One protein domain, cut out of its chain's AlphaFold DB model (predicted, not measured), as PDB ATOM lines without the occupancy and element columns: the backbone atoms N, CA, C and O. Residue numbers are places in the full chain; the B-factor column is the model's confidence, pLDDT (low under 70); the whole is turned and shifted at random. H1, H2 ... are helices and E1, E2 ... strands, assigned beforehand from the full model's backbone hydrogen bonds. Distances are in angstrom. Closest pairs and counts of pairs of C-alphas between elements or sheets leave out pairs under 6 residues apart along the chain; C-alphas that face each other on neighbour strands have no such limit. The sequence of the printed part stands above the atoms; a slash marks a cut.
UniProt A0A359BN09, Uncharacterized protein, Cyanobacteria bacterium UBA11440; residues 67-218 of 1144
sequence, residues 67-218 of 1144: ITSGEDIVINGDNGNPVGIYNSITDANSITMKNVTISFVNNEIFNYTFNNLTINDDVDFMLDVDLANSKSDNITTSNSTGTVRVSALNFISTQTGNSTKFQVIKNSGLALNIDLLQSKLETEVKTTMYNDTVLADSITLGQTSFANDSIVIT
ATOM      1  N   ILE A  67     -24.999 -15.933 -18.026       52.81
ATOM      2  CA  ILE A  67     -26.178 -16.790 -17.847       52.81
ATOM      3  C   ILE A  67     -26.287 -17.131 -16.359       52.81
ATOM      4  O   ILE A  67     -25.335 -17.626 -15.756       52.81
ATOM      5  N   THR A  68     -27.438 -16.826 -15.765       43.94
ATOM      6  CA  THR A  68     -27.647 -16.874 -14.317       43.94
ATOM      7  C   THR A  68     -29.020 -17.450 -13.972       43.94
ATOM      8  O   THR A  68     -30.022 -17.113 -14.597       43.94
ATOM      9  N   SER A  69     -29.068 -18.266 -12.915       44.81
ATOM     10  CA  SER A  69     -30.292 -18.701 -12.228       44.81
ATOM     11  C   SER A  69     -31.276 -19.578 -13.030       44.81
ATOM     12  O   SER A  69     -32.413 -19.186 -13.297       44.81
ATOM     13  N   GLY A  70     -30.920 -20.849 -13.234       55.88
ATOM     14  CA  GLY A  70     -31.927 -21.920 -13.316       55.88
ATOM     15  C   GLY A  70     -32.507 -22.264 -14.694       55.88
ATOM     16  O   GLY A  70     -33.527 -22.952 -14.752       55.88
ATOM     17  N   GLU A  71     -31.872 -21.858 -15.792       62.25
ATOM     18  CA  GLU A  71     -32.227 -22.349 -17.135       62.25
ATOM     19  C   GLU A  71     -31.557 -23.698 -17.478       62.25
ATOM     20  O   GLU A  71     -30.516 -24.060 -16.917       62.25
ATOM     21  N   ASP A  72     -32.164 -24.430 -18.420       74.81
ATOM     22  CA  ASP A  72     -31.578 -25.594 -19.095       74.81
ATOM     23  C   ASP A  72     -30.830 -25.125 -20.356       74.81
ATOM     24  O   ASP A  72     -31.454 -24.704 -21.335       74.81
ATOM     25  N   ILE A  73     -29.500 -25.203 -20.352       78.25
ATOM     26  CA  ILE A  73     -28.643 -24.739 -21.451       78.25
ATOM     27  C   ILE A  73     -28.403 -25.885 -22.441       78.25
ATOM     28  O   ILE A  73     -27.965 -26.966 -22.050       78.25
ATOM     29  N   VAL A  74     -28.612 -25.644 -23.740       80.94
ATOM     30  CA  VAL A  74     -28.220 -26.580 -24.808       80.94
ATOM     31  C   VAL A  74     -27.129 -25.948 -25.670       80.94
ATOM     32  O   VAL A  74     -27.383 -24.983 -26.387       80.94
ATOM     33  N   ILE A  75     -25.923 -26.514 -25.618       82.06
ATOM     34  CA  ILE A  75     -24.792 -26.144 -26.475       82.06
ATOM     35  C   ILE A  75     -24.710 -27.187 -27.591       82.06
ATOM     36  O   ILE A  75     -24.297 -28.322 -27.355       82.06
ATOM     37  N   ASN A  76     -25.139 -26.813 -28.796       79.62
ATOM     38  CA  ASN A  76     -25.130 -27.686 -29.968       79.62
ATOM     39  C   ASN A  76     -24.398 -27.006 -31.130       79.62
ATOM     40  O   ASN A  76     -24.896 -26.008 -31.655       79.62
ATOM     41  N   GLY A  77     -23.253 -27.553 -31.534       72.31
ATOM     42  CA  GLY A  77     -22.430 -27.011 -32.616       72.31
ATOM     43  C   GLY A  77     -22.571 -27.749 -33.951       72.31
ATOM     44  O   GLY A  77     -23.446 -28.597 -34.153       72.31
ATOM     45  N   ASP A  78     -21.679 -27.392 -34.868       64.12
ATOM     46  CA  ASP A  78     -21.502 -27.946 -36.211       64.12
ATOM     47  C   ASP A  78     -20.067 -28.480 -36.438       64.12
ATOM     48  O   ASP A  78     -19.598 -28.556 -37.573       64.12
ATOM     49  N   ASN A  79     -19.377 -28.877 -35.356       57.97
ATOM     50  CA  ASN A  79     -17.996 -29.403 -35.316       57.97
ATOM     51  C   ASN A  79     -16.904 -28.503 -35.954       57.97
ATOM     52  O   ASN A  79     -15.774 -28.959 -36.121       57.97
ATOM     53  N   GLY A  80     -17.208 -27.249 -36.319       57.75
ATOM     54  CA  GLY A  80     -16.295 -26.388 -37.085       57.75
ATOM     55  C   GLY A  80     -15.259 -25.614 -36.262       57.75
ATOM     56  O   GLY A  80     -14.083 -25.628 -36.608       57.75
ATOM     57  N   ASN A  81     -15.686 -24.940 -35.187       64.06
ATOM     58  CA  ASN A  81     -14.846 -24.047 -34.372       64.06
ATOM     59  C   ASN A  81     -15.025 -24.335 -32.865       64.06
ATOM     60  O   ASN A  81     -16.146 -24.662 -32.456       64.06
ATOM     61  N   PRO A  82     -13.991 -24.160 -32.018       75.00
ATOM     62  CA  PRO A  82     -14.133 -24.259 -30.564       75.00
ATOM     63  C   PRO A  82     -15.013 -23.156 -29.953       75.00
ATOM     64  O   PRO A  82     -14.928 -21.985 -30.324       75.00
ATOM     65  N   VAL A  83     -15.817 -23.518 -28.952       77.81
ATOM     66  CA  VAL A  83     -16.615 -22.597 -28.131       77.81
ATOM     67  C   VAL A  83     -15.918 -22.397 -26.786       77.81
ATOM     68  O   VAL A  83     -15.846 -23.320 -25.978       77.81
ATOM     69  N   GLY A  84     -15.401 -21.193 -26.542       76.19
ATOM     70  CA  GLY A  84     -14.791 -20.825 -25.261       76.19
ATOM     71  C   GLY A  84     -15.837 -20.529 -24.185       76.19
ATOM     72  O   GLY A  84     -16.720 -19.703 -24.418       76.19
ATOM     73  N   ILE A  85     -15.733 -21.162 -23.009       72.44
ATOM     74  CA  ILE A  85     -16.673 -20.963 -21.878       72.44
ATOM     75  C   ILE A  85     -15.992 -20.458 -20.595       72.44
ATOM     76  O   ILE A  85     -16.407 -20.776 -19.481       72.44
ATOM     77  N   TYR A  86     -14.946 -19.649 -20.772       63.81
ATOM     78  CA  TYR A  86     -14.051 -19.112 -19.743       63.81
ATOM     79  C   TYR A  86     -14.814 -18.332 -18.650       63.81
ATOM     80  O   TYR A  86     -15.064 -17.131 -18.761       63.81
ATOM     81  N   ASN A  87     -15.208 -19.039 -17.588       59.88
ATOM     82  CA  ASN A  87     -15.970 -18.551 -16.428       59.88
ATOM     83  C   ASN A  87     -17.376 -17.972 -16.727       59.88
ATOM     84  O   ASN A  87     -17.995 -17.384 -15.843       59.88
ATOM     85  N   SER A  88     -17.920 -18.153 -17.937       59.66
ATOM     86  CA  SER A  88     -19.178 -17.512 -18.382       59.66
ATOM     87  C   SER A  88     -20.475 -18.180 -17.891       59.66
ATOM     88  O   SER A  88     -21.558 -17.650 -18.135       59.66
ATOM     89  N   ILE A  89     -20.398 -19.348 -17.240       63.28
ATOM     90  CA  ILE A  89     -21.569 -20.159 -16.868       63.28
ATOM     91  C   ILE A  89     -21.636 -20.345 -15.349       63.28
ATOM     92  O   ILE A  89     -20.780 -21.000 -14.758       63.28
ATOM     93  N   THR A  90     -22.693 -19.813 -14.734       57.88
ATOM     94  CA  THR A  90     -22.944 -19.854 -13.283       57.88
ATOM     95  C   THR A  90     -24.396 -20.233 -12.992       57.88
ATOM     96  O   THR A  90     -25.309 -19.706 -13.620       57.88
ATOM     97  N   ASP A  91     -24.629 -21.132 -12.032       58.56
ATOM     98  CA  ASP A  91     -25.969 -21.506 -11.541       58.56
ATOM     99  C   ASP A  91     -26.985 -21.957 -12.620       58.56
ATOM    100  O   ASP A  91     -28.196 -21.737 -12.506       58.56
ATOM    101  N   ALA A  92     -26.498 -22.634 -13.665       62.72
ATOM    102  CA  ALA A  92     -27.339 -23.358 -14.619       62.72
ATOM    103  C   ALA A  92     -28.047 -24.549 -13.940       62.72
ATOM    104  O   ALA A  92     -27.459 -25.227 -13.086       62.72
ATOM    105  N   ASN A  93     -29.295 -24.830 -14.336       70.31
ATOM    106  CA  ASN A  93     -30.049 -25.974 -13.810       70.31
ATOM    107  C   ASN A  93     -29.565 -27.274 -14.455       70.31
ATOM    108  O   ASN A  93     -29.176 -28.203 -13.747       70.31
ATOM    109  N   SER A  94     -29.510 -27.323 -15.786       81.25
ATOM    110  CA  SER A  94     -28.812 -28.380 -16.517       81.25
ATOM    111  C   SER A  94     -28.063 -27.831 -17.725       81.25
ATOM    112  O   SER A  94     -28.393 -26.765 -18.245       81.25
ATOM    113  N   ILE A  95     -27.034 -28.553 -18.164       85.56
ATOM    114  CA  ILE A  95     -26.302 -28.268 -19.400       85.56
ATOM    115  C   ILE A  95     -26.282 -29.532 -20.250       85.56
ATOM    116  O   ILE A  95     -25.929 -30.608 -19.772       85.56
ATOM    117  N   THR A  96     -26.651 -29.392 -21.517       86.75
ATOM    118  CA  THR A  96     -26.622 -30.457 -22.521       86.75
ATOM    119  C   THR A  96     -25.680 -30.050 -23.648       86.75
ATOM    120  O   THR A  96     -25.942 -29.066 -24.336       86.75
ATOM    121  N   MET A  97     -24.593 -30.795 -23.848       88.19
ATOM    122  CA  MET A  97     -23.614 -30.561 -24.919       88.19
ATOM    123  C   MET A  97     -23.783 -31.587 -26.048       88.19
ATOM    124  O   MET A  97     -24.095 -32.752 -25.773       88.19
ATOM    125  N   LYS A  98     -23.593 -31.170 -27.305       86.50
ATOM    126  CA  LYS A  98     -23.614 -32.037 -28.497       86.50
ATOM    127  C   LYS A  98     -22.860 -31.409 -29.683       86.50
ATOM    128  O   LYS A  98     -22.958 -30.199 -29.874       86.50
ATOM    129  N   ASN A  99     -22.192 -32.220 -30.510       83.94
ATOM    130  CA  ASN A  99     -21.569 -31.796 -31.778       83.94
ATOM    131  C   ASN A  99     -20.696 -30.522 -31.642       83.94
ATOM    132  O   ASN A  99     -20.843 -29.567 -32.409       83.94
ATOM    133  N   VAL A 100     -19.862 -30.433 -30.601       84.19
ATOM    134  CA  VAL A 100     -19.170 -29.184 -30.244       84.19
ATOM    135  C   VAL A 100     -17.817 -29.419 -29.576       84.19
ATOM    136  O   VAL A 100     -17.700 -30.184 -28.619       84.19
ATOM    137  N   THR A 101     -16.804 -28.685 -30.036       85.94
ATOM    138  CA  THR A 101     -15.537 -28.547 -29.314       85.94
ATOM    139  C   THR A 101     -15.680 -27.433 -28.278       85.94
ATOM    140  O   THR A 101     -16.023 -26.308 -28.635       85.94
ATOM    141  N   ILE A 102     -15.417 -27.714 -27.003       85.88
ATOM    142  CA  ILE A 102     -15.371 -26.719 -25.927       85.88
ATOM    143  C   ILE A 102     -13.911 -26.389 -25.623       85.88
ATOM    144  O   ILE A 102     -13.112 -27.280 -25.323       85.88
ATOM    145  N   SER A 103     -13.572 -25.104 -25.668       85.88
ATOM    146  CA  SER A 103     -12.277 -24.611 -25.205       85.88
ATOM    147  C   SER A 103     -12.385 -24.136 -23.761       85.88
ATOM    148  O   SER A 103     -13.197 -23.262 -23.443       85.88
ATOM    149  N   PHE A 104     -11.539 -24.694 -22.899       84.81
ATOM    150  CA  PHE A 104     -11.256 -24.156 -21.568       84.81
ATOM    151  C   PHE A 104      -9.950 -23.345 -21.538       84.81
ATOM    152  O   PHE A 104      -9.802 -22.498 -20.665       84.81
ATOM    153  N   VAL A 105      -9.102 -23.511 -22.565       80.25
ATOM    154  CA  VAL A 105      -7.799 -22.854 -22.757       80.25
ATOM    155  C   VAL A 105      -7.886 -21.329 -22.638       80.25
ATOM    156  O   VAL A 105      -8.331 -20.639 -23.560       80.25
ATOM    157  N   ASN A 106      -7.423 -20.802 -21.506       78.25
ATOM    158  CA  ASN A 106      -7.324 -19.373 -21.190       78.25
ATOM    159  C   ASN A 106      -5.996 -19.000 -20.481       78.25
ATOM    160  O   ASN A 106      -5.748 -17.822 -20.222       78.25
ATOM    161  N   ASN A 107      -5.123 -19.986 -20.256       76.75
ATOM    162  CA  ASN A 107      -3.907 -19.992 -19.439       76.75
ATOM    163  C   ASN A 107      -4.125 -19.934 -17.906       76.75
ATOM    164  O   ASN A 107      -3.186 -19.629 -17.168       76.75
ATOM    165  N   GLU A 108      -5.316 -20.274 -17.401       83.25
ATOM    166  CA  GLU A 108      -5.659 -20.334 -15.970       83.25
ATOM    167  C   GLU A 108      -6.301 -21.676 -15.578       83.25
ATOM    168  O   GLU A 108      -7.419 -21.998 -15.963       83.25
ATOM    169  N   ILE A 109      -5.645 -22.426 -14.686       88.44
ATOM    170  CA  ILE A 109      -6.165 -23.699 -14.160       88.44
ATOM    171  C   ILE A 109      -7.458 -23.496 -13.358       88.44
ATOM    172  O   ILE A 109      -7.410 -23.068 -12.196       88.44
ATOM    173  N   PHE A 110      -8.603 -23.888 -13.924       87.19
ATOM    174  CA  PHE A 110      -9.913 -23.692 -13.299       87.19
ATOM    175  C   PHE A 110     -10.614 -25.006 -12.887       87.19
ATOM    176  O   PHE A 110     -10.163 -26.116 -13.171       87.19
ATOM    177  N   ASN A 111     -11.719 -24.896 -12.137       87.06
ATOM    178  CA  ASN A 111     -12.591 -26.017 -11.754       87.06
ATOM    179  C   ASN A 111     -14.046 -25.722 -12.149       87.06
ATOM    180  O   ASN A 111     -14.826 -25.171 -11.366       87.06
ATOM    181  N   TYR A 112     -14.409 -26.108 -13.366       84.00
ATOM    182  CA  TYR A 112     -15.733 -25.878 -13.930       84.00
ATOM    183  C   TYR A 112     -16.762 -26.752 -13.206       84.00
ATOM    184  O   TYR A 112     -16.663 -27.980 -13.200       84.00
ATOM    185  N   THR A 113     -17.724 -26.116 -12.532       81.69
ATOM    186  CA  THR A 113     -18.659 -26.793 -11.622       81.69
ATOM    187  C   THR A 113     -20.089 -26.731 -12.161       81.69
ATOM    188  O   THR A 113     -20.610 -25.645 -12.399       81.69
ATOM    189  N   PHE A 114     -20.736 -27.888 -12.331       80.31
ATOM    190  CA  PHE A 114     -22.050 -28.009 -12.977       80.31
ATOM    191  C   PHE A 114     -23.053 -28.819 -12.143       80.31
ATOM    192  O   PHE A 114     -22.756 -29.932 -11.710       80.31
ATOM    193  N   ASN A 115     -24.281 -28.326 -11.976       79.19
ATOM    194  CA  ASN A 115     -25.300 -29.033 -11.189       79.19
ATOM    195  C   ASN A 115     -25.766 -30.330 -11.873       79.19
ATOM    196  O   ASN A 115     -25.667 -31.408 -11.286       79.19
ATOM    197  N   ASN A 116     -26.200 -30.235 -13.132       84.94
ATOM    198  CA  ASN A 116     -26.523 -31.383 -13.978       84.94
ATOM    199  C   ASN A 116     -25.827 -31.217 -15.343       84.94
ATOM    200  O   ASN A 116     -26.015 -30.181 -15.984       84.94
ATOM    201  N   LEU A 117     -25.038 -32.200 -15.793       87.81
ATOM    202  CA  LEU A 117     -24.302 -32.148 -17.070       87.81
ATOM    203  C   LEU A 117     -24.511 -33.415 -17.915       87.81
ATOM    204  O   LEU A 117     -24.081 -34.505 -17.539       87.81
ATOM    205  N   THR A 118     -25.110 -33.244 -19.091       89.50
ATOM    206  CA  THR A 118     -25.322 -34.295 -20.096       89.50
ATOM    207  C   THR A 118     -24.415 -34.044 -21.297       89.50
ATOM    208  O   THR A 118     -24.562 -33.036 -21.992       89.50
ATOM    209  N   ILE A 119     -23.506 -34.972 -21.580       89.50
ATOM    210  CA  ILE A 119     -22.646 -34.947 -22.767       89.50
ATOM    211  C   ILE A 119     -23.157 -36.005 -23.751       89.50
ATOM    212  O   ILE A 119     -23.137 -37.198 -23.451       89.50
ATOM    213  N   ASN A 120     -23.647 -35.565 -24.911       86.12
ATOM    214  CA  ASN A 120     -24.074 -36.454 -25.994       86.12
ATOM    215  C   ASN A 120     -22.907 -36.736 -26.956       86.12
ATOM    216  O   ASN A 120     -21.762 -36.374 -26.694       86.12
ATOM    217  N   ASP A 121     -23.215 -37.370 -28.087       79.31
ATOM    218  CA  ASP A 121     -22.255 -37.661 -29.150       79.31
ATOM    219  C   ASP A 121     -21.512 -36.403 -29.649       79.31
ATOM    220  O   ASP A 121     -22.066 -35.299 -29.698       79.31
ATOM    221  N   ASP A 122     -20.258 -36.619 -30.052       79.19
ATOM    222  CA  ASP A 122     -19.337 -35.633 -30.625       79.19
ATOM    223  C   ASP A 122     -19.148 -34.346 -29.808       79.19
ATOM    224  O   ASP A 122     -19.378 -33.237 -30.282       79.19
ATOM    225  N   VAL A 123     -18.679 -34.495 -28.567       85.62
ATOM    226  CA  VAL A 123     -18.228 -33.376 -27.728       85.62
ATOM    227  C   VAL A 123     -16.762 -33.566 -27.347       85.62
ATOM    228  O   VAL A 123     -16.392 -34.606 -26.800       85.62
ATOM    229  N   ASP A 124     -15.944 -32.550 -27.630       88.69
ATOM    230  CA  ASP A 124     -14.483 -32.577 -27.494       88.69
ATOM    231  C   ASP A 124     -13.982 -31.411 -26.639       88.69
ATOM    232  O   ASP A 124     -14.349 -30.267 -26.883       88.69
ATOM    233  N   PHE A 125     -13.132 -31.663 -25.645       88.88
ATOM    234  CA  PHE A 125     -12.615 -30.634 -24.735       88.88
ATOM    235  C   PHE A 125     -11.132 -30.332 -24.984       88.88
ATOM    236  O   PHE A 125     -10.316 -31.241 -25.157       88.88
ATOM    237  N   MET A 126     -10.780 -29.046 -24.940       87.88
ATOM    238  CA  MET A 126      -9.402 -28.543 -24.933       87.88
ATOM    239  C   MET A 126      -9.106 -27.957 -23.547       87.88
ATOM    240  O   MET A 126      -9.879 -27.119 -23.083       87.88
ATOM    241  N   LEU A 127      -8.033 -28.405 -22.889       89.00
ATOM    242  CA  LEU A 127      -7.758 -28.138 -21.465       89.00
ATOM    243  C   LEU A 127      -6.393 -27.466 -21.257       89.00
ATOM    244  O   LEU A 127      -5.414 -27.884 -21.881       89.00
ATOM    245  N   ASP A 128      -6.298 -26.519 -20.324       86.50
ATOM    246  CA  ASP A 128      -5.010 -26.056 -19.795       86.50
ATOM    247  C   ASP A 128      -4.396 -27.081 -18.834       86.50
ATOM    248  O   ASP A 128      -5.095 -27.736 -18.055       86.50
ATOM    249  N   VAL A 129      -3.068 -27.220 -18.872       87.69
ATOM    250  CA  VAL A 129      -2.290 -28.184 -18.084       87.69
ATOM    251  C   VAL A 129      -1.069 -27.521 -17.446       87.69
ATOM    252  O   VAL A 129      -0.120 -27.091 -18.107       87.69
ATOM    253  N   ASP A 130      -1.060 -27.530 -16.118       86.50
ATOM    254  CA  ASP A 130       0.049 -27.136 -15.258       86.50
ATOM    255  C   ASP A 130       0.791 -28.407 -14.815       86.50
ATOM    256  O   ASP A 130       0.553 -28.976 -13.743       86.50
ATOM    257  N   LEU A 131       1.682 -28.883 -15.691       81.69
ATOM    258  CA  LEU A 131       2.568 -30.015 -15.419       81.69
ATOM    259  C   LEU A 131       3.447 -29.775 -14.185       81.69
ATOM    260  O   LEU A 131       3.753 -30.731 -13.469       81.69
ATOM    261  N   ALA A 132       3.835 -28.525 -13.915       82.31
ATOM    262  CA  ALA A 132       4.705 -28.187 -12.796       82.31
ATOM    263  C   ALA A 132       4.038 -28.422 -11.433       82.31
ATOM    264  O   ALA A 132       4.695 -28.922 -10.519       82.31
ATOM    265  N   ASN A 133       2.739 -28.132 -11.309       86.50
ATOM    266  CA  ASN A 133       1.947 -28.351 -10.094       86.50
ATOM    267  C   ASN A 133       1.036 -29.591 -10.155       86.50
ATOM    268  O   ASN A 133       0.264 -29.811  -9.222       86.50
ATOM    269  N   SER A 134       1.121 -30.405 -11.217       87.44
ATOM    270  CA  SER A 134       0.270 -31.589 -11.449       87.44
ATOM    271  C   SER A 134      -1.236 -31.275 -11.478       87.44
ATOM    272  O   SER A 134      -2.049 -31.974 -10.866       87.44
ATOM    273  N   LYS A 135      -1.621 -30.207 -12.184       89.62
ATOM    274  CA  LYS A 135      -3.022 -29.788 -12.353       89.62
ATOM    275  C   LYS A 135      -3.388 -29.642 -13.828       89.62
ATOM    276  O   LYS A 135      -2.528 -29.462 -14.682       89.62
ATOM    277  N   SER A 136      -4.684 -29.637 -14.094       91.25
ATOM    278  CA  SER A 136      -5.278 -29.190 -15.350       91.25
ATOM    279  C   SER A 136      -6.586 -28.472 -15.060       91.25
ATOM    280  O   SER A 136      -7.098 -28.554 -13.935       91.25
ATOM    281  N   ASP A 137      -7.182 -27.867 -16.081       90.62
ATOM    282  CA  ASP A 137      -8.630 -27.689 -16.103       90.62
ATOM    283  C   ASP A 137      -9.338 -28.998 -15.767       90.62
ATOM    284  O   ASP A 137      -8.930 -30.096 -16.164       90.62
ATOM    285  N   ASN A 138     -10.384 -28.877 -14.960       89.38
ATOM    286  CA  ASN A 138     -11.068 -30.016 -14.376       89.38
ATOM    287  C   ASN A 138     -12.542 -29.694 -14.131       89.38
ATOM    288  O   ASN A 138     -12.928 -28.535 -13.974       89.38
ATOM    289  N   ILE A 139     -13.362 -30.742 -14.125       87.12
ATOM    290  CA  ILE A 139     -14.817 -30.641 -14.133       87.12
ATOM    291  C   ILE A 139     -15.388 -31.338 -12.902       87.12
ATOM    292  O   ILE A 139     -15.215 -32.543 -12.703       87.12
ATOM    293  N   THR A 140     -16.117 -30.580 -12.088       85.75
ATOM    294  CA  THR A 140     -16.915 -31.085 -10.967       85.75
ATOM    295  C   THR A 140     -18.387 -31.059 -11.363       85.75
ATOM    296  O   THR A 140     -18.879 -30.054 -11.867       85.75
ATOM    297  N   THR A 141     -19.134 -32.139 -11.138       82.88
ATOM    298  CA  THR A 141     -20.570 -32.151 -11.451       82.88
ATOM    299  C   THR A 141     -21.367 -33.035 -10.499       82.88
ATOM    300  O   THR A 141     -20.841 -34.050 -10.055       82.88
ATOM    301  N   SER A 142     -22.596 -32.651 -10.137       80.31
ATOM    302  CA  SER A 142     -23.387 -33.376  -9.123       80.31
ATOM    303  C   SER A 142     -24.176 -34.554  -9.702       80.31
ATOM    304  O   SER A 142     -24.095 -35.648  -9.151       80.31
ATOM    305  N   ASN A 143     -24.873 -34.367 -10.828       83.06
ATOM    306  CA  ASN A 143     -25.443 -35.459 -11.628       83.06
ATOM    307  C   ASN A 143     -24.935 -35.347 -13.068       83.06
ATOM    308  O   ASN A 143     -24.960 -34.261 -13.647       83.06
ATOM    309  N   SER A 144     -24.501 -36.451 -13.676       88.00
ATOM    310  CA  SER A 144     -23.987 -36.401 -15.047       88.00
ATOM    311  C   SER A 144     -24.067 -37.725 -15.796       88.00
ATOM    312  O   SER A 144     -24.100 -38.793 -15.183       88.00
ATOM    313  N   THR A 145     -24.095 -37.631 -17.125       88.62
ATOM    314  CA  THR A 145     -24.022 -38.762 -18.059       88.62
ATOM    315  C   THR A 145     -23.270 -38.359 -19.327       88.62
ATOM    316  O   THR A 145     -23.440 -37.247 -19.829       88.62
ATOM    317  N   GLY A 146     -22.452 -39.268 -19.863       88.88
ATOM    318  CA  GLY A 146     -21.752 -39.090 -21.139       88.88
ATOM    319  C   GLY A 146     -20.239 -39.287 -21.054       88.88
ATOM    320  O   GLY A 146     -19.711 -39.719 -20.028       88.88
ATOM    321  N   THR A 147     -19.541 -38.961 -22.142       88.12
ATOM    322  CA  THR A 147     -18.087 -39.148 -22.268       88.12
ATOM    323  C   THR A 147     -17.403 -37.822 -22.564       88.12
ATOM    324  O   THR A 147     -17.653 -37.212 -23.598       88.12
ATOM    325  N   VAL A 148     -16.488 -37.412 -21.690       87.56
ATOM    326  CA  VAL A 148     -15.521 -36.347 -21.958       87.56
ATOM    327  C   VAL A 148     -14.443 -36.906 -22.879       87.56
ATOM    328  O   VAL A 148     -13.621 -37.708 -22.437       87.56
ATOM    329  N   ARG A 149     -14.425 -36.492 -24.147       91.12
ATOM    330  CA  ARG A 149     -13.269 -36.698 -25.029       91.12
ATOM    331  C   ARG A 149     -12.349 -35.488 -24.900       91.12
ATOM    332  O   ARG A 149     -12.833 -34.361 -24.947       91.12
ATOM    333  N   VAL A 150     -11.045 -35.690 -24.738       91.06
ATOM    334  CA  VAL A 150     -10.063 -34.587 -24.747       91.06
ATOM    335  C   VAL A 150      -9.341 -34.576 -26.094       91.06
ATOM    336  O   VAL A 150      -8.849 -35.616 -26.523       91.06
ATOM    337  N   SER A 151      -9.298 -33.424 -26.769       87.56
ATOM    338  CA  SER A 151      -8.818 -33.283 -28.158       87.56
ATOM    339  C   SER A 151      -7.541 -32.445 -28.310       87.56
ATOM    340  O   SER A 151      -6.836 -32.577 -29.316       87.56
ATOM    341  N   ALA A 152      -7.222 -31.612 -27.318       87.12
ATOM    342  CA  ALA A 152      -5.958 -30.885 -27.202       87.12
ATOM    343  C   ALA A 152      -5.633 -30.577 -25.730       87.12
ATOM    344  O   ALA A 152      -6.528 -30.524 -24.883       87.12
ATOM    345  N   LEU A 153      -4.351 -30.339 -25.448       87.31
ATOM    346  CA  LEU A 153      -3.845 -29.861 -24.161       87.31
ATOM    347  C   LEU A 153      -2.961 -28.633 -24.417       87.31
ATOM    348  O   LEU A 153      -2.051 -28.714 -25.242       87.31
ATOM    349  N   ASN A 154      -3.199 -27.526 -23.713       81.56
ATOM    350  CA  ASN A 154      -2.293 -26.375 -23.684       81.56
ATOM    351  C   ASN A 154      -1.409 -26.460 -22.431       81.56
ATOM    352  O   ASN A 154      -1.905 -26.698 -21.332       81.56
ATOM    353  N   PHE A 155      -0.096 -26.294 -22.580       80.12
ATOM    354  CA  PHE A 155       0.867 -26.518 -21.498       80.12
ATOM    355  C   PHE A 155       1.391 -25.186 -20.954       80.12
ATOM    356  O   PHE A 155       2.218 -24.529 -21.581       80.12
ATOM    357  N   ILE A 156       0.934 -24.801 -19.760       75.69
ATOM    358  CA  ILE A 156       1.159 -23.452 -19.204       75.69
ATOM    359  C   ILE A 156       2.393 -23.354 -18.285       75.69
ATOM    360  O   ILE A 156       2.609 -22.338 -17.629       75.69
ATOM    361  N   SER A 157       3.180 -24.429 -18.161       71.69
ATOM    362  CA  SER A 157       4.252 -24.542 -17.158       71.69
ATOM    363  C   SER A 157       5.352 -25.528 -17.564       71.69
ATOM    364  O   SER A 157       5.127 -26.435 -18.365       71.69
ATOM    365  N   THR A 158       6.532 -25.400 -16.953       58.72
ATOM    366  CA  THR A 158       7.672 -26.299 -17.172       58.72
ATOM    367  C   THR A 158       7.772 -27.426 -16.146       58.72
ATOM    368  O   THR A 158       8.143 -27.215 -14.993       58.72
ATOM    369  N   GLN A 159       7.601 -28.663 -16.609       62.41
ATOM    370  CA  GLN A 159       8.322 -29.821 -16.072       62.41
ATOM    371  C   GLN A 159       8.657 -30.788 -17.212       62.41
ATOM    372  O   GLN A 159       7.817 -31.055 -18.064       62.41
ATOM    373  N   THR A 160       9.872 -31.335 -17.216       57.84
ATOM    374  CA  THR A 160      10.329 -32.343 -18.190       57.84
ATOM    375  C   THR A 160      10.910 -33.553 -17.470       57.84
ATOM    376  O   THR A 160      11.696 -33.385 -16.539       57.84
ATOM    377  N   GLY A 161      10.574 -34.761 -17.932       58.78
ATOM    378  CA  GLY A 161      11.182 -36.019 -17.469       58.78
ATOM    379  C   GLY A 161      10.495 -36.736 -16.298       58.78
ATOM    380  O   GLY A 161      10.915 -37.835 -15.950       58.78
ATOM    381  N   ASN A 162       9.431 -36.173 -15.716       67.25
ATOM    382  CA  ASN A 162       8.601 -36.860 -14.719       67.25
ATOM    383  C   ASN A 162       7.359 -37.514 -15.355       67.25
ATOM    384  O   ASN A 162       6.948 -37.167 -16.464       67.25
ATOM    385  N   SER A 163       6.756 -38.466 -14.633       84.00
ATOM    386  CA  SER A 163       5.399 -38.947 -14.912       84.00
ATOM    387  C   SER A 163       4.410 -38.100 -14.114       84.00
ATOM    388  O   SER A 163       4.379 -38.169 -12.883       84.00
ATOM    389  N   THR A 164       3.634 -37.275 -14.811       86.94
ATOM    390  CA  THR A 164       2.711 -36.309 -14.214       86.94
ATOM    391  C   THR A 164       1.279 -36.794 -14.384       86.94
ATOM    392  O   THR A 164       0.843 -37.089 -15.496       86.94
ATOM    393  N   LYS A 165       0.529 -36.849 -13.279       90.44
ATOM    394  CA  LYS A 165      -0.905 -37.159 -13.261       90.44
ATOM    395  C   LYS A 165      -1.691 -35.908 -12.893       90.44
ATOM    396  O   LYS A 165      -1.413 -35.319 -11.853       90.44
ATOM    397  N   PHE A 166      -2.703 -35.567 -13.682       89.94
ATOM    398  CA  PHE A 166      -3.644 -34.490 -13.376       89.94
ATOM    399  C   PHE A 166      -5.099 -34.964 -13.494       89.94
ATOM    400  O   PHE A 166      -5.431 -35.824 -14.313       89.94
ATOM    401  N   GLN A 167      -5.956 -34.419 -12.632       90.62
ATOM    402  CA  GLN A 167      -7.371 -34.776 -12.539       90.62
ATOM    403  C   GLN A 167      -8.187 -34.014 -13.580       90.62
ATOM    404  O   GLN A 167      -8.137 -32.790 -13.572       90.62
ATOM    405  N   VAL A 168      -9.012 -34.699 -14.377       90.25
ATOM    406  CA  VAL A 168      -9.923 -34.043 -15.336       90.25
ATOM    407  C   VAL A 168     -11.379 -34.089 -14.858       90.25
ATOM    408  O   VAL A 168     -12.104 -33.113 -15.029       90.25
ATOM    409  N   ILE A 169     -11.821 -35.170 -14.203       89.06
ATOM    410  CA  ILE A 169     -13.224 -35.358 -13.784       89.06
ATOM    411  C   ILE A 169     -13.298 -35.615 -12.274       89.06
ATOM    412  O   ILE A 169     -12.646 -36.516 -11.765       89.06
ATOM    413  N   LYS A 170     -14.087 -34.845 -11.519       85.19
ATOM    414  CA  LYS A 170     -14.131 -34.911 -10.040       85.19
ATOM    415  C   LYS A 170     -15.334 -35.647  -9.434       85.19
ATOM    416  O   LYS A 170     -15.430 -35.698  -8.211       85.19
ATOM    417  N   ASN A 171     -16.237 -36.225 -10.231       73.44
ATOM    418  CA  ASN A 171     -17.362 -37.011  -9.705       73.44
ATOM    419  C   ASN A 171     -17.799 -38.153 -10.644       73.44
ATOM    420  O   ASN A 171     -17.478 -38.153 -11.831       73.44
ATOM    421  N   SER A 172     -18.544 -39.123 -10.110       65.31
ATOM    422  CA  SER A 172     -19.025 -40.310 -10.822       65.31
ATOM    423  C   SER A 172     -20.262 -40.024 -11.686       65.31
ATOM    424  O   SER A 172     -21.324 -39.705 -11.152       65.31
ATOM    425  N   GLY A 173     -20.144 -40.203 -13.004       78.19
ATOM    426  CA  GLY A 173     -21.258 -40.094 -13.962       78.19
ATOM    427  C   GLY A 173     -20.797 -39.848 -15.403       78.19
ATOM    428  O   GLY A 173     -21.405 -40.352 -16.347       78.19
ATOM    429  N   LEU A 174     -19.663 -39.162 -15.560       86.56
ATOM    430  CA  LEU A 174     -18.937 -39.036 -16.824       86.56
ATOM    431  C   LEU A 174     -17.842 -40.108 -16.947       86.56
ATOM    432  O   LEU A 174     -17.242 -40.503 -15.947       86.56
ATOM    433  N   ALA A 175     -17.546 -40.521 -18.178       87.69
ATOM    434  CA  ALA A 175     -16.331 -41.259 -18.534       87.69
ATOM    435  C   ALA A 175     -15.300 -40.322 -19.188       87.69
ATOM    436  O   ALA A 175     -15.685 -39.382 -19.881       87.69
ATOM    437  N   LEU A 176     -14.002 -40.593 -19.017       89.75
ATOM    438  CA  LEU A 176     -12.920 -39.896 -19.724       89.75
ATOM    439  C   LEU A 176     -12.415 -40.733 -20.908       89.75
ATOM    440  O   LEU A 176     -12.191 -41.938 -20.778       89.75
ATOM    441  N   ASN A 177     -12.196 -40.083 -22.049       91.00
ATOM    442  CA  ASN A 177     -11.610 -40.645 -23.260       91.00
ATOM    443  C   ASN A 177     -10.470 -39.734 -23.750       91.00
ATOM    444  O   ASN A 177     -10.584 -38.507 -23.726       91.00
ATOM    445  N   ILE A 178      -9.367 -40.347 -24.187       92.88
ATOM    446  CA  ILE A 178      -8.152 -39.658 -24.649       92.88
ATOM    447  C   ILE A 178      -7.682 -40.162 -26.020       92.88
ATOM    448  O   ILE A 178      -6.538 -39.918 -26.399       92.88
ATOM    449  N   ASP A 179      -8.538 -40.852 -26.776       92.19
ATOM    450  CA  ASP A 179      -8.165 -41.498 -28.044       92.19
ATOM    451  C   ASP A 179      -7.678 -40.459 -29.073       92.19
ATOM    452  O   ASP A 179      -6.764 -40.719 -29.857       92.19
ATOM    453  N   LEU A 180      -8.234 -39.242 -29.015       89.38
ATOM    454  CA  LEU A 180      -7.815 -38.094 -29.824       89.38
ATOM    455  C   LEU A 180      -6.456 -37.509 -29.403       89.38
ATOM    456  O   LEU A 180      -5.745 -36.987 -30.252       89.38
ATOM    457  N   LEU A 181      -6.067 -37.596 -28.127       90.44
ATOM    458  CA  LEU A 181      -4.704 -37.243 -27.707       90.44
ATOM    459  C   LEU A 181      -3.715 -38.353 -28.069       90.44
ATOM    460  O   LEU A 181      -2.592 -38.068 -28.472       90.44
ATOM    461  N   GLN A 182      -4.126 -39.620 -27.964       91.62
ATOM    462  CA  GLN A 182      -3.303 -40.763 -28.363       91.62
ATOM    463  C   GLN A 182      -3.040 -40.787 -29.874       91.62
ATOM    464  O   GLN A 182      -1.945 -41.167 -30.280       91.62
ATOM    465  N   SER A 183      -3.972 -40.312 -30.707       91.25
ATOM    466  CA  SER A 183      -3.739 -40.140 -32.152       91.25
ATOM    467  C   SER A 183      -2.784 -38.985 -32.502       91.25
ATOM    468  O   SER A 183      -2.317 -38.918 -33.639       91.25
ATOM    469  N   LYS A 184      -2.464 -38.116 -31.532       91.38
ATOM    470  CA  LYS A 184      -1.503 -37.001 -31.628       91.38
ATOM    471  C   LYS A 184      -0.213 -37.236 -30.827       91.38
ATOM    472  O   LYS A 184       0.619 -36.331 -30.742       91.38
ATOM    473  N   LEU A 185      -0.056 -38.415 -30.218       93.00
ATOM    474  CA  LEU A 185       1.136 -38.784 -29.459       93.00
ATOM    475  C   LEU A 185       2.297 -39.083 -30.413       93.00
ATOM    476  O   LEU A 185       2.190 -39.948 -31.280       93.00
ATOM    477  N   GLU A 186       3.430 -38.433 -30.178       94.38
ATOM    478  CA  GLU A 186       4.711 -38.758 -30.796       94.38
ATOM    479  C   GLU A 186       5.740 -39.054 -29.700       94.38
ATOM    480  O   GLU A 186       5.822 -38.332 -28.707       94.38
ATOM    481  N   THR A 187       6.541 -40.106 -29.870       92.31
ATOM    482  CA  THR A 187       7.593 -40.488 -28.904       92.31
ATOM    483  C   THR A 187       8.969 -39.919 -29.262       92.31
ATOM    484  O   THR A 187       9.859 -39.836 -28.417       92.31
ATOM    485  N   GLU A 188       9.156 -39.515 -30.521       91.19
ATOM    486  CA  GLU A 188      10.415 -39.021 -31.084       91.19
ATOM    487  C   GLU A 188      10.162 -37.797 -31.978       91.19
ATOM    488  O   GLU A 188       9.066 -37.612 -32.511       91.19
ATOM    489  N   VAL A 189      11.184 -36.954 -32.155       91.38
ATOM    490  CA  VAL A 189      11.118 -35.793 -33.053       91.38
ATOM    491  C   VAL A 189      11.096 -36.257 -34.510       91.38
ATOM    492  O   VAL A 189      11.910 -37.084 -34.923       91.38
ATOM    493  N   LYS A 190      10.200 -35.677 -35.310       92.00
ATOM    494  CA  LYS A 190      10.115 -35.885 -36.761       92.00
ATOM    495  C   LYS A 190      10.501 -34.624 -37.524       92.00
ATOM    496  O   LYS A 190      10.443 -33.511 -37.013       92.00
ATOM    497  N   THR A 191      10.809 -34.811 -38.806       90.50
ATOM    498  CA  THR A 191      11.114 -33.753 -39.788       90.50
ATOM    499  C   THR A 191      10.021 -32.674 -39.885       90.50
ATOM    500  O   THR A 191      10.309 -31.531 -40.235       90.50
ATOM    501  N   THR A 192       8.772 -33.025 -39.563       94.19
ATOM    502  CA  THR A 192       7.641 -32.099 -39.446       94.19
ATOM    503  C   THR A 192       6.859 -32.414 -38.174       94.19
ATOM    504  O   THR A 192       6.413 -33.549 -38.008       94.19
ATOM    505  N   MET A 193       6.666 -31.405 -37.326       95.06
ATOM    506  CA  MET A 193       5.856 -31.444 -36.103       95.06
ATOM    507  C   MET A 193       4.736 -30.391 -36.179       95.06
ATOM    508  O   MET A 193       4.815 -29.464 -36.990       95.06
ATOM    509  N   TYR A 194       3.707 -30.507 -35.335       93.94
ATOM    510  CA  TYR A 194       2.522 -29.636 -35.368       93.94
ATOM    511  C   TYR A 194       2.259 -28.959 -34.021       93.94
ATOM    512  O   TYR A 194       2.658 -29.477 -32.977       93.94
ATOM    513  N   ASN A 195       1.556 -27.821 -34.036       90.44
ATOM    514  CA  ASN A 195       1.231 -27.070 -32.816       90.44
ATOM    515  C   ASN A 195       0.341 -27.841 -31.821       90.44
ATOM    516  O   ASN A 195       0.343 -27.509 -30.641       90.44
ATOM    517  N   ASP A 196      -0.365 -28.881 -32.272       87.31
ATOM    518  CA  ASP A 196      -1.190 -29.770 -31.447       87.31
ATOM    519  C   ASP A 196      -0.566 -31.160 -31.192       87.31
ATOM    520  O   ASP A 196      -1.238 -32.056 -30.678       87.31
ATOM    521  N   THR A 197       0.714 -31.361 -31.530       91.38
ATOM    522  CA  THR A 197       1.430 -32.627 -31.279       91.38
ATOM    523  C   THR A 197       1.753 -32.808 -29.793       91.38
ATOM    524  O   THR A 197       2.285 -31.903 -29.152       91.38
ATOM    525  N   VAL A 198       1.521 -34.004 -29.250       89.00
ATOM    526  CA  VAL A 198       1.899 -34.369 -27.877       89.00
ATOM    527  C   VAL A 198       3.203 -35.167 -27.918       89.00
ATOM    528  O   VAL A 198       3.185 -36.368 -28.167       89.00
ATOM    529  N   LEU A 199       4.345 -34.513 -27.678       90.56
ATOM    530  CA  LEU A 199       5.655 -35.180 -27.624       90.56
ATOM    531  C   LEU A 199       5.922 -35.729 -26.212       90.56
ATOM    532  O   LEU A 199       6.219 -34.966 -25.289       90.56
ATOM    533  N   ALA A 200       5.781 -37.044 -26.028       90.88
ATOM    534  CA  ALA A 200       5.905 -37.723 -24.733       90.88
ATOM    535  C   ALA A 200       6.198 -39.229 -24.890       90.88
ATOM    536  O   ALA A 200       5.839 -39.835 -25.897       90.88
ATOM    537  N   ASP A 201       6.772 -39.868 -23.865       91.50
ATOM    538  CA  ASP A 201       7.001 -41.323 -23.853       91.50
ATOM    539  C   ASP A 201       5.674 -42.108 -23.848       91.50
ATOM    540  O   ASP A 201       5.584 -43.205 -24.398       91.50
ATOM    541  N   SER A 202       4.639 -41.577 -23.182       91.69
ATOM    542  CA  SER A 202       3.274 -42.132 -23.194       91.69
ATOM    543  C   SER A 202       2.222 -41.163 -22.643       91.69
ATOM    544  O   SER A 202       2.517 -40.334 -21.776       91.69
ATOM    545  N   ILE A 203       0.970 -41.333 -23.092       92.06
ATOM    546  CA  ILE A 203      -0.229 -40.729 -22.491       92.06
ATOM    547  C   ILE A 203      -1.304 -41.795 -22.224       92.06
ATOM    548  O   ILE A 203      -1.688 -42.558 -23.115       92.06
ATOM    549  N   THR A 204      -1.774 -41.878 -20.978       93.25
ATOM    550  CA  THR A 204      -2.693 -42.927 -20.502       93.25
ATOM    551  C   THR A 204      -3.756 -42.379 -19.548       93.25
ATOM    552  O   THR A 204      -3.611 -41.301 -18.970       93.25
ATOM    553  N   LEU A 205      -4.853 -43.125 -19.384       93.38
ATOM    554  CA  LEU A 205      -5.867 -42.841 -18.367       93.38
ATOM    555  C   LEU A 205      -5.343 -43.225 -16.978       93.38
ATOM    556  O   LEU A 205      -4.668 -44.243 -16.811       93.38
ATOM    557  N   GLY A 206      -5.679 -42.417 -15.975       88.25
ATOM    558  CA  GLY A 206      -5.307 -42.636 -14.580       88.25
ATOM    559  C   GLY A 206      -6.484 -42.531 -13.612       88.25
ATOM    560  O   GLY A 206      -7.630 -42.321 -14.002       88.25
ATOM    561  N   GLN A 207      -6.157 -42.666 -12.326       88.31
ATOM    562  CA  GLN A 207      -7.085 -42.515 -11.205       88.31
ATOM    563  C   GLN A 207      -6.470 -41.632 -10.105       88.31
ATOM    564  O   GLN A 207      -5.336 -41.903  -9.682       88.31
ATOM    565  N   THR A 208      -7.219 -40.667  -9.563       80.44
ATOM    566  CA  THR A 208      -7.047 -40.208  -8.164       80.44
ATOM    567  C   THR A 208      -8.206 -40.631  -7.273       80.44
ATOM    568  O   THR A 208      -7.971 -41.023  -6.134       80.44
ATOM    569  N   SER A 209      -9.438 -40.555  -7.778       75.75
ATOM    570  CA  SER A 209     -10.674 -40.701  -7.001       75.75
ATOM    571  C   SER A 209     -11.477 -41.906  -7.491       75.75
ATOM    572  O   SER A 209     -11.747 -42.832  -6.727       75.75
ATOM    573  N   PHE A 210     -11.762 -41.957  -8.792       76.62
ATOM    574  CA  PHE A 210     -12.483 -43.033  -9.473       76.62
ATOM    575  C   PHE A 210     -11.705 -43.514 -10.708       76.62
ATOM    576  O   PHE A 210     -10.762 -42.868 -11.157       76.62
ATOM    577  N   ALA A 211     -12.048 -44.688 -11.241       80.75
ATOM    578  CA  ALA A 211     -11.337 -45.240 -12.393       80.75
ATOM    579  C   ALA A 211     -11.515 -44.350 -13.638       80.75
ATOM    580  O   ALA A 211     -12.639 -43.976 -13.963       80.75
ATOM    581  N   ASN A 212     -10.414 -44.072 -14.345       84.62
ATOM    582  CA  ASN A 212     -10.365 -43.237 -15.550       84.62
ATOM    583  C   ASN A 212     -10.909 -41.809 -15.332       84.62
ATOM    584  O   ASN A 212     -11.711 -41.316 -16.121       84.62
ATOM    585  N   ASP A 213     -10.470 -41.147 -14.259       87.19
ATOM    586  CA  ASP A 213     -10.831 -39.759 -13.915       87.19
ATOM    587  C   ASP A 213      -9.695 -38.738 -14.165       87.19
ATOM    588  O   ASP A 213      -9.906 -37.518 -14.121       87.19
ATOM    589  N   SER A 214      -8.495 -39.253 -14.449       91.94
ATOM    590  CA  SER A 214      -7.240 -38.520 -14.620       91.94
ATOM    591  C   SER A 214      -6.607 -38.794 -15.985       91.94
ATOM    592  O   SER A 214      -6.822 -39.856 -16.574       91.94
ATOM    593  N   ILE A 215      -5.694 -37.919 -16.402       93.06
ATOM    594  CA  ILE A 215      -4.695 -38.214 -17.439       93.06
ATOM    595  C   ILE A 215      -3.323 -38.366 -16.771       93.06
ATOM    596  O   ILE A 215      -2.997 -37.648 -15.824       93.06
ATOM    597  N   VAL A 216      -2.524 -39.316 -17.257       91.69
ATOM    598  CA  VAL A 216      -1.104 -39.482 -16.932       91.69
ATOM    599  C   VAL A 216      -0.292 -39.239 -18.200       91.69
ATOM    600  O   VAL A 216      -0.523 -39.901 -19.212       91.69
ATOM    601  N   ILE A 217       0.675 -38.325 -18.140       90.00
ATOM    602  CA  ILE A 217       1.659 -38.091 -19.204       90.00
ATOM    603  C   ILE A 217       3.044 -38.405 -18.643       90.00
ATOM    604  O   ILE A 217       3.408 -37.907 -17.579       90.00
ATOM    605  N   THR A 218       3.824 -39.221 -19.349       89.00
ATOM    606  CA  THR A 218       5.197 -39.571 -18.951       89.00
ATOM    607  C   THR A 218       6.184 -39.080 -19.996       89.00
ATOM    608  O   THR A 218       5.956 -39.280 -21.185       89.00
TER     609      THR A 218
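AT A GLANCE: This is residues 67 to 218 of the 1144 residues of an uncharacterized protein of Cyanobacteria bacterium UBA11440 (UniProt A0A359BN09). The chain is wound in stacked turns as a short solenoid with walls of unequal size: E1, E2, E4 from residue 116, E6 from residue 143 and E8 stack in one wall, E3, E5 and the last part of E6 in a second, and the first parts of E4 and E6 in a third. A small antiparallel sheet, E7 - E11 - E10, lies near E8 and H1, and the loop with E9 lies far out. The printed part has 152 residues, with named elements in the order E1 to E8, H1, E9, E10, E11; it is mostly strand, though under half of its residues are in named elements. The seven solenoid strands make a branched, parallel sheet. The whole is compact, with a radius of gyration of the C-alphas of 15.4 A and spans of 49 by 33 by 24 A.

IN THESE COORDINATES: E1, residues 72 to 76, begins at C-alpha (-31.578, -25.594, -19.095). E2 is residues 94 to 98, E3 100 to 103, and E4 111 to 119, 17.4 A long. E5, residues 123 to 130, is 23.0 A long. E6, residues 138 to 155, is 14.3 A from end to end and bends by 175 degrees at residue 142. E7 is residues 163 to 167, E8 174 to 177, H1 179 to 182, E9 192 to 194 and E10 202 to 206. E11, residues 214 to 218, ends at C-alpha (5.197, -39.571, -18.951).

HOW THE PARTS SIT: E1 and E4 lie on opposite sides of E2, both parallel to it, with N 73 and O 94 at 2.8 A and N 95 and O 116 at 2.9 A. E4 bends by 98 degrees at residue 116 and is parallel to E6, with N 112 and O 138 at 2.9 A. E3 is parallel to E5, with N 102 and O 124 at 2.8 A. E5 is parallel to E6, with N 125 and O 149 at 2.8 A. E8 is parallel to E6 on its other side, with N 148 and O 175 at 2.8 A. H1 is on this twisted sheet; its closest C-alphas to E6 are those of Leu 180 and Ser 151, 5.2 A apart. H1, too short for an O i to N i+4 pair, has its one O i to N i+3 pair within hydrogen-bond range; it only grazes the sheet of E7, E11 and E10. E11 is antiparallel to E7, N 164 and O 217 being 2.8 A apart, and forms a hairpin with E10, N 216 and O 204 being 2.8 A apart. E9 pairs with no named strand.

THE WHOLE: Ser 69 and Thr 191 have the C-alphas farthest apart, 52.0 A. The printed part has no cut. The link from E1 to E2, 17 residues, is long. Mean pLDDT of the printed part is 82.2; 22 residues are under 70, among them 67 to 71 and 86 to 92.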